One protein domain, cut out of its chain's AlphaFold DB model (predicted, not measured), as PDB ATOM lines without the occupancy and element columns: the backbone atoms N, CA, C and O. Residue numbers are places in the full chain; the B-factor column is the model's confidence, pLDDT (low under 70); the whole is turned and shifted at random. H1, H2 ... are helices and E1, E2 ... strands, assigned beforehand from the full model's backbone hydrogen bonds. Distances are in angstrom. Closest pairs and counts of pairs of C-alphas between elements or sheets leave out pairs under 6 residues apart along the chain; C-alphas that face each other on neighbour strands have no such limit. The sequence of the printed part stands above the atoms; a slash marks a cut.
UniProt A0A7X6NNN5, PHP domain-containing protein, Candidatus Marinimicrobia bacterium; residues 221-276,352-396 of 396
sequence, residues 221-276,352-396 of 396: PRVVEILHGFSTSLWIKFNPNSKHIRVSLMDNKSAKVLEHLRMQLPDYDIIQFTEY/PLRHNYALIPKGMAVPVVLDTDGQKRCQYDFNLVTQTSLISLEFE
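What this domain is: This is residues 221 to 276 and 352 to 396 of the 396 residues of the protein "PHP domain-containing protein" of Candidatus Marinimicrobia bacterium (UniProt A0A7X6NNN5). A strongly twisted sheet of seven strands has helices H1 and H2 over one face, making two layers, while the short helix H3 only grazes the sheet. The hairpin of E1 and E2 makes one edge of the sheet, and the small hairpin of E5 and E6 makes the other. The printed part has 101 residues, with named elements in the order H1, E1, E2, H2, E3, E4, E5, E6, H3, E7; its class is mixed, helices and strands. The sheet runs E1, E2, E7, E4, E3, E6, E5, mixed parallel and antiparallel. The whole is compact and rounded, with a radius of gyration of the C-alphas of 13.0 A and spans of 34 by 31 by 27 A.

How they stand to each other: Start with H1, residues 221 to 230; it runs along E2, residues 244 to 248, at 18 degrees on the local plane and a height over the sheet of 9.5 A. Edge strand E1, residues 235 to 238, forms an antiparallel hairpin with E2; look at N 237 and O 246, 2.8 A apart. H2, residues 254 to 264, is on the same face as H1 and touches it, the closest C-alphas being those of Phe 230 and His 260, 6.9 A apart, at a steep tilt of 62 degrees, opposite ways. E3, residues 268 to 273, is antiparallel to E4, residues 355 to 361; N 269 and O 360 are 2.8 A apart. E5, residues 368 to 370, and E6, residues 376 to 378, form a hairpin, with N 369 and O 377 2.8 A apart. E6 is parallel to E3; N 378 and O 272 are 2.8 A apart. H3, residues 382 to 387, only grazes the sheet with its residues 382 to 386. E7, residues 391 to 395, is parallel to E2, with N 245 and O 392 2.9 A apart, and antiparallel to E4, with N 357 and O 393 2.8 A apart. E2, H2, E3 and E6, H3, E7 are split strand-helix-strand units, in each of which a helix links two strands of the sheet that are not neighbours, with E7 and E4 between E2 and E3 and with E4 and E3 between E6 and E7; each has a right-handed crossover. In H1, H2 and H3 every O i to N i+4 pair is within hydrogen-bond range.

Where its parts are: Find C-alpha 221 at (190.827, 128.805, 144.306); H1 runs 14.5 A from there. H2 spans 15.5 A, E3 14.8 A and E4 19.3 A. E7 ends at C-alpha 395, (183.346, 122.240, 158.057).

The domain as a whole: The C-alphas of Pro 240 and Thr 372 are the two farthest apart, 35.8 A. Residues 277 to 351 are not printed; C-alphas 276 and 352 are 9.1 A apart across the cut. Of the links printed whole, none is long. Residues 352 to 354 have pLDDT under 70.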
ATOM      1  N   PRO A 221     189.468 128.397 143.948       93.25
ATOM      2  CA  PRO A 221     190.827 128.805 144.306       93.25
ATOM      3  C   PRO A 221     190.886 130.093 145.133       93.25
ATOM      4  O   PRO A 221     191.579 130.133 146.147       93.25
ATOM      5  N   ARG A 222     190.093 131.113 144.778       93.75
ATOM      6  CA  ARG A 222     190.036 132.371 145.531       93.75
ATOM      7  C   ARG A 222     189.530 132.181 146.962       93.75
ATOM      8  O   ARG A 222     190.057 132.795 147.886       93.75
ATOM      9  N   VAL A 223     188.523 131.333 147.162       95.00
ATOM     10  CA  VAL A 223     188.007 131.020 148.507       95.00
ATOM     11  C   VAL A 223     189.055 130.266 149.328       95.00
ATOM     12  O   VAL A 223     189.257 130.568 150.502       95.00
ATOM     13  N   VAL A 224     189.782 129.335 148.704       94.75
ATOM     14  CA  VAL A 224     190.877 128.589 149.343       94.75
ATOM     15  C   VAL A 224     192.027 129.518 149.754       94.75
ATOM     16  O   VAL A 224     192.545 129.384 150.861       94.75
ATOM     17  N   GLU A 225     192.392 130.500 148.924       95.12
ATOM     18  CA  GLU A 225     193.376 131.534 149.280       95.12
ATOM     19  C   GLU A 225     192.951 132.333 150.517       95.12
ATOM     20  O   GLU A 225     193.755 132.544 151.425       95.12
ATOM     21  N   ILE A 226     191.682 132.753 150.576       96.38
ATOM     22  CA  ILE A 226     191.134 133.493 151.720       96.38
ATOM     23  C   ILE A 226     191.214 132.652 153.000       96.38
ATOM     24  O   ILE A 226     191.620 133.169 154.044       96.38
ATOM     25  N   LEU A 227     190.865 131.363 152.917       96.06
ATOM     26  CA  LEU A 227     190.941 130.422 154.037       96.06
ATOM     27  C   LEU A 227     192.387 130.213 154.510       96.06
ATOM     28  O   LEU A 227     192.655 130.287 155.707       96.06
ATOM     29  N   HIS A 228     193.345 130.031 153.598       94.50
ATOM     30  CA  HIS A 228     194.762 129.947 153.970       94.50
ATOM     31  C   HIS A 228     195.304 131.254 154.558       94.50
ATOM     32  O   HIS A 228     196.157 131.213 155.444       94.50
ATOM     33  N   GLY A 229     194.781 132.402 154.117       93.31
ATOM     34  CA  GLY A 229     195.082 133.709 154.700       93.31
ATOM     35  C   GLY A 229     194.592 133.871 156.143       93.31
ATOM     36  O   GLY A 229     195.155 134.678 156.877       93.31
ATOM     37  N   PHE A 230     193.581 133.102 156.568       94.69
ATOM     38  CA  PHE A 230     193.155 133.042 157.970       94.69
ATOM     39  C   PHE A 230     194.120 132.211 158.820       94.69
ATOM     40  O   PHE A 230     194.597 132.673 159.855       94.69
ATOM     41  N   SER A 231     194.393 130.972 158.401       93.56
ATOM     42  CA  SER A 231     195.334 130.092 159.091       93.56
ATOM     43  C   SER A 231     195.880 129.010 158.166       93.56
ATOM     44  O   SER A 231     195.135 128.293 157.498       93.56
ATOM     45  N   THR A 232     197.198 128.816 158.207       89.12
ATOM     46  CA  THR A 232     197.881 127.724 157.503       89.12
ATOM     47  C   THR A 232     197.646 126.358 158.146       89.12
ATOM     48  O   THR A 232     198.020 125.351 157.554       89.12
ATOM     49  N   SER A 233     197.062 126.300 159.352       92.12
ATOM     50  CA  SER A 233     196.727 125.034 160.014       92.12
ATOM     51  C   SER A 233     195.433 124.403 159.503       92.12
ATOM     52  O   SER A 233     195.215 123.223 159.756       92.12
ATOM     53  N   LEU A 234     194.590 125.148 158.776       93.38
ATOM     54  CA  LEU A 234     193.394 124.588 158.150       93.38
ATOM     55  C   LEU A 234     193.785 123.562 157.089       93.38
ATOM     56  O   LEU A 234     194.598 123.843 156.204       93.38
ATOM     57  N   TRP A 235     193.154 122.391 157.137       93.69
ATOM     58  CA  TRP A 235     193.324 121.390 156.094       93.69
ATOM     59  C   TRP A 235     192.149 121.433 155.126       93.69
ATOM     60  O   TRP A 235     191.004 121.194 155.504       93.69
ATOM     61  N   ILE A 236     192.444 121.760 153.869       94.75
ATOM     62  CA  ILE A 236     191.434 122.067 152.860       94.75
ATOM     63  C   ILE A 236     191.485 121.021 151.750       94.75
ATOM     64  O   ILE A 236     192.535 120.755 151.164       94.75
ATOM     65  N   LYS A 237     190.327 120.445 151.436       93.69
ATOM     66  CA  LYS A 237     190.125 119.512 150.329       93.69
ATOM     67  C   LYS A 237     189.098 120.079 149.367       93.69
ATOM     68  O   LYS A 237     187.965 120.346 149.746       93.69
ATOM     69  N   PHE A 238     189.465 120.179 148.098       91.69
ATOM     70  CA  PHE A 238     188.538 120.559 147.039       91.69
ATOM     71  C   PHE A 238     188.920 119.873 145.726       91.69
ATOM     72  O   PHE A 238     190.062 119.456 145.531       91.69
ATOM     73  N   ASN A 239     187.948 119.751 144.826       83.19
ATOM     74  CA  ASN A 239     188.189 119.393 143.432       83.19
ATOM     75  C   ASN A 239     188.061 120.683 142.603       83.19
ATOM     76  O   ASN A 239     187.025 121.328 142.724       83.19
ATOM     77  N   PRO A 240     189.045 121.066 141.766       74.44
ATOM     78  CA  PRO A 240     188.978 122.290 140.958       74.44
ATOM     79  C   PRO A 240     187.735 122.403 140.062       74.44
ATOM     80  O   PRO A 240     187.305 123.510 139.757       74.44
ATOM     81  N   ASN A 241     187.148 121.268 139.670       79.75
ATOM     82  CA  ASN A 241     185.935 121.212 138.848       79.75
ATOM     83  C   ASN A 241     184.641 121.150 139.678       79.75
ATOM     84  O   ASN A 241     183.555 121.049 139.116       79.75
ATOM     85  N   SER A 242     184.746 121.162 141.008       85.25
ATOM     86  CA  SER A 242     183.615 121.147 141.932       85.25
ATOM     87  C   SER A 242     183.533 122.477 142.666       85.25
ATOM     88  O   SER A 242     184.547 122.986 143.131       85.25
ATOM     89  N   LYS A 243     182.323 123.009 142.849       90.12
ATOM     90  CA  LYS A 243     182.073 124.189 143.693       90.12
ATOM     91  C   LYS A 243     181.907 123.827 145.176       90.12
ATOM     92  O   LYS A 243     181.182 124.487 145.906       90.12
ATOM     93  N   HIS A 244     182.569 122.768 145.626       93.19
ATOM     94  CA  HIS A 244     182.478 122.275 146.994       93.19
ATOM     95  C   HIS A 244     183.861 122.178 147.641       93.19
ATOM     96  O   HIS A 244     184.791 121.605 147.063       93.19
ATOM     97  N   ILE A 245     183.977 122.730 148.848       94.56
ATOM     98  CA  ILE A 245     185.214 122.805 149.623       94.56
ATOM     99  C   ILE A 245     184.968 122.174 150.992       94.56
ATOM    100  O   ILE A 245     184.108 122.621 151.745       94.56
ATOM    101  N   ARG A 246     185.777 121.175 151.339       94.44
ATOM    102  CA  ARG A 246     185.854 120.628 152.694       94.44
ATOM    103  C   ARG A 246     186.982 121.289 153.463       94.44
ATOM    104  O   ARG A 246     188.103 121.375 152.956       94.44
ATOM    105  N   VAL A 247     186.689 121.734 154.677       94.44
ATOM    106  CA  VAL A 247     187.629 122.426 155.559       94.44
ATOM    107  C   VAL A 247     187.642 121.716 156.905       94.44
ATOM    108  O   VAL A 247     186.676 121.801 157.654       94.44
ATOM    109  N   SER A 248     188.751 121.054 157.234       93.75
ATOM    110  CA  SER A 248     188.973 120.587 158.599       93.75
ATOM    111  C   SER A 248     189.514 121.737 159.439       93.75
ATOM    112  O   SER A 248     190.546 122.341 159.111       93.75
ATOM    113  N   LEU A 249     188.786 122.062 160.506       91.38
ATOM    114  CA  LEU A 249     189.051 123.246 161.323       91.38
ATOM    115  C   LEU A 249     190.288 123.095 162.217       91.38
ATOM    116  O   LEU A 249     190.885 124.105 162.604       91.38
ATOM    117  N   MET A 250     190.707 121.861 162.511       89.69
ATOM    118  CA  MET A 250     191.775 121.557 163.470       89.69
ATOM    119  C   MET A 250     191.489 122.248 164.820       89.69
ATOM    120  O   MET A 250     190.421 122.055 165.390       89.69
ATOM    121  N   ASP A 251     192.391 123.104 165.311       88.19
ATOM    122  CA  ASP A 251     192.214 123.845 166.570       88.19
ATOM    123  C   ASP A 251     191.432 125.170 166.407       88.19
ATOM    124  O   ASP A 251     191.259 125.935 167.363       88.19
ATOM    125  N   ASN A 252     190.981 125.497 165.190       89.75
ATOM    126  CA  ASN A 252     190.292 126.753 164.904       89.75
ATOM    127  C   ASN A 252     188.792 126.658 165.209       89.75
ATOM    128  O   ASN A 252     188.148 125.634 165.011       89.75
ATOM    129  N   LYS A 253     188.193 127.776 165.634       90.69
ATOM    130  CA  LYS A 253     186.737 127.865 165.822       90.69
ATOM    131  C   LYS A 253     186.054 128.254 164.510       90.69
ATOM    132  O   LYS A 253     186.407 129.289 163.944       90.69
ATOM    133  N   SER A 254     185.025 127.505 164.103       90.69
ATOM    134  CA  SER A 254     184.207 127.776 162.905       90.69
ATOM    135  C   SER A 254     183.732 129.229 162.831       90.69
ATOM    136  O   SER A 254     183.891 129.880 161.803       90.69
ATOM    137  N   ALA A 255     183.248 129.784 163.947       91.44
ATOM    138  CA  ALA A 255     182.776 131.166 164.032       91.44
ATOM    139  C   ALA A 255     183.824 132.201 163.580       91.44
ATOM    140  O   ALA A 255     183.479 133.146 162.875       91.44
ATOM    141  N   LYS A 256     185.106 131.999 163.925       94.69
ATOM    142  CA  LYS A 256     186.198 132.907 163.529       94.69
ATOM    143  C   LYS A 256     186.528 132.794 162.041       94.69
ATOM    144  O   LYS A 256     186.801 133.801 161.396       94.69
ATOM    145  N   VAL A 257     186.478 131.577 161.494       94.88
ATOM    146  CA  VAL A 257     186.672 131.335 160.055       94.88
ATOM    147  C   VAL A 257     185.547 131.998 159.255       94.88
ATOM    148  O   VAL A 257     185.814 132.685 158.272       94.88
ATOM    149  N   LEU A 258     184.295 131.857 159.704       94.56
ATOM    150  CA  LEU A 258     183.134 132.498 159.077       94.56
ATOM    151  C   LEU A 258     183.214 134.025 159.135       94.56
ATOM    152  O   LEU A 258     182.907 134.683 158.148       94.56
ATOM    153  N   GLU A 259     183.630 134.598 160.265       95.88
ATOM    154  CA  GLU A 259     183.833 136.045 160.401       95.88
ATOM    155  C   GLU A 259     184.893 136.562 159.420       95.88
ATOM    156  O   GLU A 259     184.649 137.534 158.705       95.88
ATOM    157  N   HIS A 260     186.028 135.865 159.303       96.75
ATOM    158  CA  HIS A 260     187.060 136.196 158.317       96.75
ATOM    159  C   HIS A 260     186.542 136.127 156.879       96.75
ATOM    160  O   HIS A 260     186.761 137.056 156.104       96.75
ATOM    161  N   LEU A 261     185.802 135.071 156.527       96.69
ATOM    162  CA  LEU A 261     185.189 134.951 155.205       96.69
ATOM    163  C   LEU A 261     184.212 136.102 154.923       96.69
ATOM    164  O   LEU A 261     184.281 136.685 153.847       96.69
ATOM    165  N   ARG A 262     183.361 136.480 155.887       96.12
ATOM    166  CA  ARG A 262     182.427 137.614 155.741       96.12
ATOM    167  C   ARG A 262     183.150 138.944 155.520       96.12
ATOM    168  O   ARG A 262     182.675 139.760 154.738       96.12
ATOM    169  N   MET A 263     184.298 139.157 156.167       96.69
ATOM    170  CA  MET A 263     185.114 140.359 155.944       96.69
ATOM    171  C   MET A 263     185.753 140.388 154.551       96.69
ATOM    172  O   MET A 263     185.870 141.455 153.953       96.69
ATOM    173  N   GLN A 264     186.190 139.235 154.039       97.50
ATOM    174  CA  GLN A 264     186.881 139.133 152.747       97.50
ATOM    175  C   GLN A 264     185.924 139.009 151.550       97.50
ATOM    176  O   GLN A 264     186.328 139.279 150.419       97.50
ATOM    177  N   LEU A 265     184.673 138.608 151.787       96.12
ATOM    178  CA  LEU A 265     183.625 138.420 150.780       96.12
ATOM    179  C   LEU A 265     182.359 139.222 151.148       96.12
ATOM    180  O   LEU A 265     181.301 138.630 151.357       96.12
ATOM    181  N   PRO A 266     182.429 140.567 151.219       95.25
ATOM    182  CA  PRO A 266     181.307 141.399 151.661       95.25
ATOM    183  C   PRO A 266     180.089 141.349 150.726       95.25
ATOM    184  O   PRO A 266     178.987 141.698 151.153       95.25
ATOM    185  N   ASP A 267     180.266 140.908 149.481       94.69
ATOM    186  CA  ASP A 267     179.201 140.767 148.480       94.69
ATOM    187  C   ASP A 267     178.453 139.425 148.569       94.69
ATOM    188  O   ASP A 267     177.585 139.151 147.742       94.69
ATOM    189  N   TYR A 268     178.779 138.583 149.558       95.44
ATOM    190  CA  TYR A 268     178.189 137.257 149.735       95.44
ATOM    191  C   TYR A 268     177.590 137.104 151.128       95.44
ATOM    192  O   TYR A 268     178.207 137.445 152.138       95.44
ATOM    193  N   ASP A 269     176.410 136.504 151.176       94.38
ATOM    194  CA  ASP A 269     175.838 135.963 152.393       94.38
ATOM    195  C   ASP A 269     176.343 134.530 152.586       94.38
ATOM    196  O   ASP A 269     176.256 133.685 151.694       94.38
ATOM    197  N   ILE A 270     176.899 134.253 153.766       95.12
ATOM    198  CA  ILE A 270     177.357 132.914 154.152       95.12
ATOM    199  C   ILE A 270     176.285 132.311 155.047       95.12
ATOM    200  O   ILE A 270     176.226 132.617 156.244       95.12
ATOM    201  N   ILE A 271     175.419 131.506 154.436       93.69
ATOM    202  CA  ILE A 271     174.200 130.975 155.053       93.69
ATOM    203  C   ILE A 271     174.342 129.468 155.224       93.69
ATOM    204  O   ILE A 271     174.808 128.776 154.319       93.69
ATOM    205  N   GLN A 272     173.956 128.960 156.392       92.38
ATOM    206  CA  GLN A 272     173.953 127.525 156.647       92.38
ATOM    207  C   GLN A 272     172.862 126.846 155.812       92.38
ATOM    208  O   GLN A 272     171.788 127.411 155.641       92.38
ATOM    209  N   PHE A 273     173.096 125.639 155.312       90.44
ATOM    210  CA  PHE A 273     172.032 124.813 154.739       90.44
ATOM    211  C   PHE A 273     172.062 123.423 155.363       90.44
ATOM    212  O   PHE A 273     173.125 122.907 155.718       90.44
ATOM    213  N   THR A 274     170.884 122.835 155.539       79.81
ATOM    214  CA  THR A 274     170.745 121.549 156.221       79.81
ATOM    215  C   THR A 274     170.809 120.408 155.215       79.81
ATOM    216  O   THR A 274     170.145 120.424 154.180       79.81
ATOM    217  N   GLU A 275     171.593 119.383 155.537       83.00
ATOM    218  CA  GLU A 275     171.484 118.087 154.875       83.00
ATOM    219  C   GLU A 275     170.530 117.184 155.644       83.00
ATOM    220  O   GLU A 275     170.491 117.199 156.875       83.00
ATOM    221  N   TYR A 276     169.806 116.361 154.897       82.81
ATOM    222  CA  TYR A 276     168.841 115.430 155.446       82.81
ATOM    223  C   TYR A 276     169.219 113.993 155.104       82.81
ATOM    224  O   TYR A 276     169.562 113.697 153.958       82.81
ATOM    225  N   PRO A 352     172.572 117.226 162.214       60.69
ATOM    226  CA  PRO A 352     172.985 118.360 163.046       60.69
ATOM    227  C   PRO A 352     174.507 118.555 163.121       60.69
ATOM    228  O   PRO A 352     174.972 119.628 163.486       60.69
ATOM    229  N   LEU A 353     175.298 117.525 162.798       57.50
ATOM    230  CA  LEU A 353     176.759 117.547 162.943       57.50
ATOM    231  C   LEU A 353     177.498 118.172 161.748       57.50
ATOM    232  O   LEU A 353     178.679 118.488 161.878       57.50
ATOM    233  N   ARG A 354     176.839 118.349 160.593       65.62
ATOM    234  CA  ARG A 354     177.471 118.932 159.400       65.62
ATOM    235  C   ARG A 354     177.241 120.435 159.350       65.62
ATOM    236  O   ARG A 354     176.123 120.910 159.161       65.62
ATOM    237  N   HIS A 355     178.328 121.184 159.479       84.44
ATOM    238  CA  HIS A 355     178.331 122.638 159.371       84.44
ATOM    239  C   HIS A 355     178.532 123.026 157.903       84.44
ATOM    240  O   HIS A 355     179.636 123.363 157.470       84.44
ATOM    241  N   ASN A 356     177.451 122.903 157.136       91.31
ATOM    242  CA  ASN A 356     177.420 123.194 155.710       91.31
ATOM    243  C   ASN A 356     176.979 124.635 155.455       91.31
ATOM    244  O   ASN A 356     175.923 125.054 155.927       91.31
ATOM    245  N   TYR A 357     177.754 125.382 154.674       94.31
ATOM    246  CA  TYR A 357     177.463 126.772 154.326       94.31
ATOM    247  C   TYR A 357     177.475 126.974 152.817       94.31
ATOM    248  O   TYR A 357     178.352 126.464 152.127       94.31
ATOM    249  N   ALA A 358     176.531 127.756 152.306       94.75
ATOM    250  CA  ALA A 358     176.519 128.233 150.932       94.75
ATOM    251  C   ALA A 358     176.954 129.704 150.897       94.75
ATOM    252  O   ALA A 358     176.524 130.506 151.729       94.75
ATOM    253  N   LEU A 359     177.808 130.049 149.935       95.44
ATOM    254  CA  LEU A 359     178.192 131.429 149.632       95.44
ATOM    255  C   LEU A 359     177.231 131.965 148.574       95.44
ATOM    256  O   LEU A 359     177.414 131.713 147.382       95.44
ATOM    257  N   ILE A 360     176.212 132.688 149.021       94.69
ATOM    258  CA  ILE A 360     175.129 133.213 148.187       94.69
ATOM    259  C   ILE A 360     175.457 134.665 147.817       94.69
ATOM    260  O   ILE A 360     175.615 135.483 148.721       94.69
ATOM    261  N   PRO A 361     175.586 135.024 146.526       94.81
ATOM    262  CA  PRO A 361     175.734 136.419 146.123       94.81
ATOM    263  C   PRO A 361     174.573 137.269 146.643       94.81
ATOM    264  O   PRO A 361     173.410 136.878 146.520       94.81
ATOM    265  N   LYS A 362     174.867 138.450 147.187       91.75
ATOM    266  CA  LYS A 362     173.824 139.379 147.632       91.75
ATOM    267  C   LYS A 362     172.888 139.731 146.478       91.75
ATOM    268  O   LYS A 362     173.334 140.068 145.384       91.75
ATOM    269  N   GLY A 363     171.585 139.667 146.744       87.75
ATOM    270  CA  GLY A 363     170.537 139.906 145.749       87.75
ATOM    271  C   GLY A 363     170.121 138.670 144.950       87.75
ATOM    272  O   GLY A 363     169.105 138.728 144.270       87.75
ATOM    273  N   MET A 364     170.832 137.541 145.058       92.38
ATOM    274  CA  MET A 364     170.359 136.278 144.494       92.38
ATOM    275  C   MET A 364     169.182 135.750 145.316       92.38
ATOM    276  O   MET A 364     169.294 135.577 146.532       92.38
ATOM    277  N   ALA A 365     168.062 135.460 144.657       91.94
ATOM    278  CA  ALA A 365     166.910 134.893 145.336       91.94
ATOM    279  C   ALA A 365     167.162 133.440 145.738       91.94
ATOM    280  O   ALA A 365     167.368 132.552 144.905       91.94
ATOM    281  N   VAL A 366     167.129 133.218 147.045       92.94
ATOM    282  CA  VAL A 366     167.234 131.911 147.679       92.94
ATOM    283  C   VAL A 366     166.245 131.901 148.847       92.94
ATOM    284  O   VAL A 366     166.214 132.873 149.607       92.94
ATOM    285  N   PRO A 367     165.442 130.842 149.027       92.69
ATOM    286  CA  PRO A 367     164.563 130.723 150.180       92.69
ATOM    287  C   PRO A 367     165.405 130.540 151.446       92.69
ATOM    288  O   PRO A 367     166.099 129.533 151.624       92.69
ATOM    289  N   VAL A 368     165.357 131.543 152.321       92.19
ATOM    290  CA  VAL A 368     166.041 131.544 153.618       92.19
ATOM    291  C   VAL A 368     164.997 131.561 154.723       92.19
ATOM    292  O   VAL A 368     164.093 132.386 154.702       92.19
ATOM    293  N   VAL A 369     165.130 130.674 155.697       90.75
ATOM    294  CA  VAL A 369     164.254 130.573 156.867       90.75
ATOM    295  C   VAL A 369     165.051 130.766 158.144       90.75
ATOM    296  O   VAL A 369     166.281 130.729 158.126       90.75
ATOM    297  N   LEU A 370     164.357 130.994 159.252       87.06
ATOM    298  CA  LEU A 370     164.958 130.994 160.579       87.06
ATOM    299  C   LEU A 370     164.750 129.619 161.211       87.06
ATOM    300  O   LEU A 370     163.695 129.013 161.034       87.06
ATOM    301  N   ASP A 371     165.759 129.107 161.908       81.44
ATOM    302  CA  ASP A 371     165.578 127.961 162.796       81.44
ATOM    303  C   ASP A 371     165.072 128.395 164.179       81.44
ATOM    304  O   ASP A 371     164.912 129.583 164.463       81.44
ATOM    305  N   THR A 372     164.824 127.425 165.060       77.62
ATOM    306  CA  THR A 372     164.331 127.675 166.424       77.62
ATOM    307  C   THR A 372     165.274 128.526 167.278       77.62
ATOM    308  O   THR A 372     164.828 129.104 168.266       77.62
ATOM    309  N   ASP A 373     166.552 128.625 166.900       81.94
ATOM    310  CA  ASP A 373     167.566 129.452 167.559       81.94
ATOM    311  C   ASP A 373     167.724 130.832 166.881       81.94
ATOM    312  O   ASP A 373     168.606 131.620 167.240       81.94
ATOM    313  N   GLY A 374     166.880 131.140 165.889       82.69
ATOM    314  CA  GLY A 374     166.882 132.387 165.130       82.69
ATOM    315  C   GLY A 374     168.010 132.497 164.098       82.69
ATOM    316  O   GLY A 374     168.282 133.595 163.608       82.69
ATOM    317  N   GLN A 375     168.696 131.400 163.765       85.44
ATOM    318  CA  GLN A 375     169.753 131.399 162.754       85.44
ATOM    319  C   GLN A 375     169.173 131.246 161.350       85.44
ATOM    320  O   GLN A 375     168.273 130.444 161.104       85.44
ATOM    321  N   LYS A 376     169.736 131.998 160.399       89.00
ATOM    322  CA  LYS A 376     169.356 131.909 158.986       89.00
ATOM    323  C   LYS A 376     169.825 130.588 158.381       89.00
ATOM    324  O   LYS A 376     171.023 130.296 158.378       89.00
ATOM    325  N   ARG A 377     168.888 129.856 157.783       90.44
ATOM    326  CA  ARG A 377     169.117 128.625 157.032       90.44
ATOM    327  C   ARG A 377     168.562 128.732 155.621       90.44
ATOM    328  O   ARG A 377     167.426 129.137 155.416       90.44
ATOM    329  N   CYS A 378     169.358 128.352 154.640       91.94
ATOM    330  CA  CYS A 378     168.914 128.180 153.269       91.94
ATOM    331  C   CYS A 378     168.137 126.860 153.157       91.94
ATOM    332  O   CYS A 378     168.587 125.835 153.671       91.94
ATOM    333  N   GLN A 379     166.981 126.883 152.486       90.69
ATOM    334  CA  GLN A 379     166.164 125.680 152.271       90.69
ATOM    335  C   GLN A 379     166.655 124.799 151.113       90.69
ATOM    336  O   GLN A 379     166.119 123.710 150.905       90.69
ATOM    337  N   TYR A 380     167.645 125.243 150.334       91.25
ATOM    338  CA  TYR A 380     168.251 124.385 149.321       91.25
ATOM    339  C   TYR A 380     169.020 123.251 149.989       91.25
ATOM    340  O   TYR A 380     169.793 123.468 150.921       91.25
ATOM    341  N   ASP A 381     168.849 122.043 149.463       88.12
ATOM    342  CA  ASP A 381     169.729 120.934 149.797       88.12
ATOM    343  C   ASP A 381     171.063 121.046 149.036       88.12
ATOM    344  O   ASP A 381     171.267 121.906 148.172       88.12
ATOM    345  N   PHE A 382     171.984 120.130 149.332       88.38
ATOM    346  CA  PHE A 382     173.290 120.081 148.678       88.38
ATOM    347  C   PHE A 382     173.205 120.000 147.142       88.38
ATOM    348  O   PHE A 382     174.020 120.600 146.431       88.38
ATOM    349  N   ASN A 383     172.221 119.265 146.614       88.75
ATOM    350  CA  ASN A 383     172.063 119.091 145.173       88.75
ATOM    351  C   ASN A 383     171.679 120.411 144.519       88.75
ATOM    352  O   ASN A 383     172.277 120.786 143.511       88.75
ATOM    353  N   LEU A 384     170.726 121.135 145.105       90.19
ATOM    354  CA  LEU A 384     170.257 122.398 144.562       90.19
ATOM    355  C   LEU A 384     171.301 123.513 144.725       90.19
ATOM    356  O   LEU A 384     171.517 124.279 143.787       90.19
ATOM    357  N   VAL A 385     172.046 123.543 145.837       91.00
ATOM    358  CA  VAL A 385     173.233 124.415 145.994       91.00
ATOM    359  C   VAL A 385     174.254 124.155 144.875       91.00
ATOM    360  O   VAL A 385     174.776 125.089 144.269       91.00
ATOM    361  N   THR A 386     174.497 122.886 144.538       87.38
ATOM    362  CA  THR A 386     175.427 122.516 143.460       87.38
ATOM    363  C   THR A 386     174.891 122.903 142.076       87.38
ATOM    364  O   THR A 386     175.625 123.472 141.268       87.38
ATOM    365  N   GLN A 387     173.612 122.636 141.795       89.50
ATOM    366  CA  GLN A 387     172.966 122.947 140.511       89.50
ATOM    367  C   GLN A 387     172.878 124.454 140.246       89.50
ATOM    368  O   GLN A 387     173.053 124.893 139.111       89.50
ATOM    369  N   THR A 388     172.686 125.256 141.294       90.75
ATOM    370  CA  THR A 388     172.668 126.728 141.219       90.75
ATOM    371  C   THR A 388     174.061 127.342 141.137       90.75
ATOM    372  O   THR A 388     174.209 128.564 141.155       90.75
ATOM    373  N   SER A 389     175.104 126.517 140.990       90.50
ATOM    374  CA  SER A 389     176.484 126.969 140.841       90.50
ATOM    375  C   SER A 389     176.974 127.824 142.019       90.50
ATOM    376  O   SER A 389     177.873 128.653 141.850       90.50
ATOM    377  N   LEU A 390     176.434 127.609 143.219       93.25
ATOM    378  CA  LEU A 390     176.920 128.224 144.450       93.25
ATOM    379  C   LEU A 390     178.160 127.487 144.969       93.25
ATOM    380  O   LEU A 390     178.318 126.284 144.760       93.25
ATOM    381  N   ILE A 391     179.049 128.210 145.657       94.19
ATOM    382  CA  ILE A 391     180.151 127.573 146.388       94.19
ATOM    383  C   ILE A 391     179.619 127.089 147.734       94.19
ATOM    384  O   ILE A 391     179.051 127.874 148.492       94.19
ATOM    385  N   SER A 392     179.841 125.813 148.037       94.31
ATOM    386  CA  SER A 392     179.543 125.214 149.336       94.31
ATOM    387  C   SER A 392     180.815 124.950 150.141       94.31
ATOM    388  O   SER A 392     181.850 124.556 149.594       94.31
ATOM    389  N   LEU A 393     180.721 125.155 151.452       94.56
ATOM    390  CA  LEU A 393     181.736 124.844 152.448       94.56
ATOM    391  C   LEU A 393     181.182 123.788 153.406       94.56
ATOM    392  O   LEU A 393     180.125 124.007 153.986       94.56
ATOM    393  N   GLU A 394     181.902 122.690 153.607       93.31
ATOM    394  CA  GLU A 394     181.639 121.713 154.672       93.31
ATOM    395  C   GLU A 394     182.755 121.832 155.709       93.31
ATOM    396  O   GLU A 394     183.934 121.655 155.381       93.31
ATOM    397  N   PHE A 395     182.398 122.191 156.944       91.38
ATOM    398  CA  PHE A 395     183.346 122.240 158.057       91.38
ATOM    399  C   PHE A 395     183.302 120.935 158.857       91.38
ATOM    400  O   PHE A 395     182.236 120.544 159.342       91.38
ATOM    401  N   GLU A 396     184.474 120.307 158.998       85.75
ATOM    402  CA  GLU A 396     184.725 119.064 159.748       85.75
ATOM    403  C   GLU A 396     185.595 119.298 160.992       85.75
ATOM    404  O   GLU A 396     186.586 120.076 160.915       85.75
TER     405      GLU A 396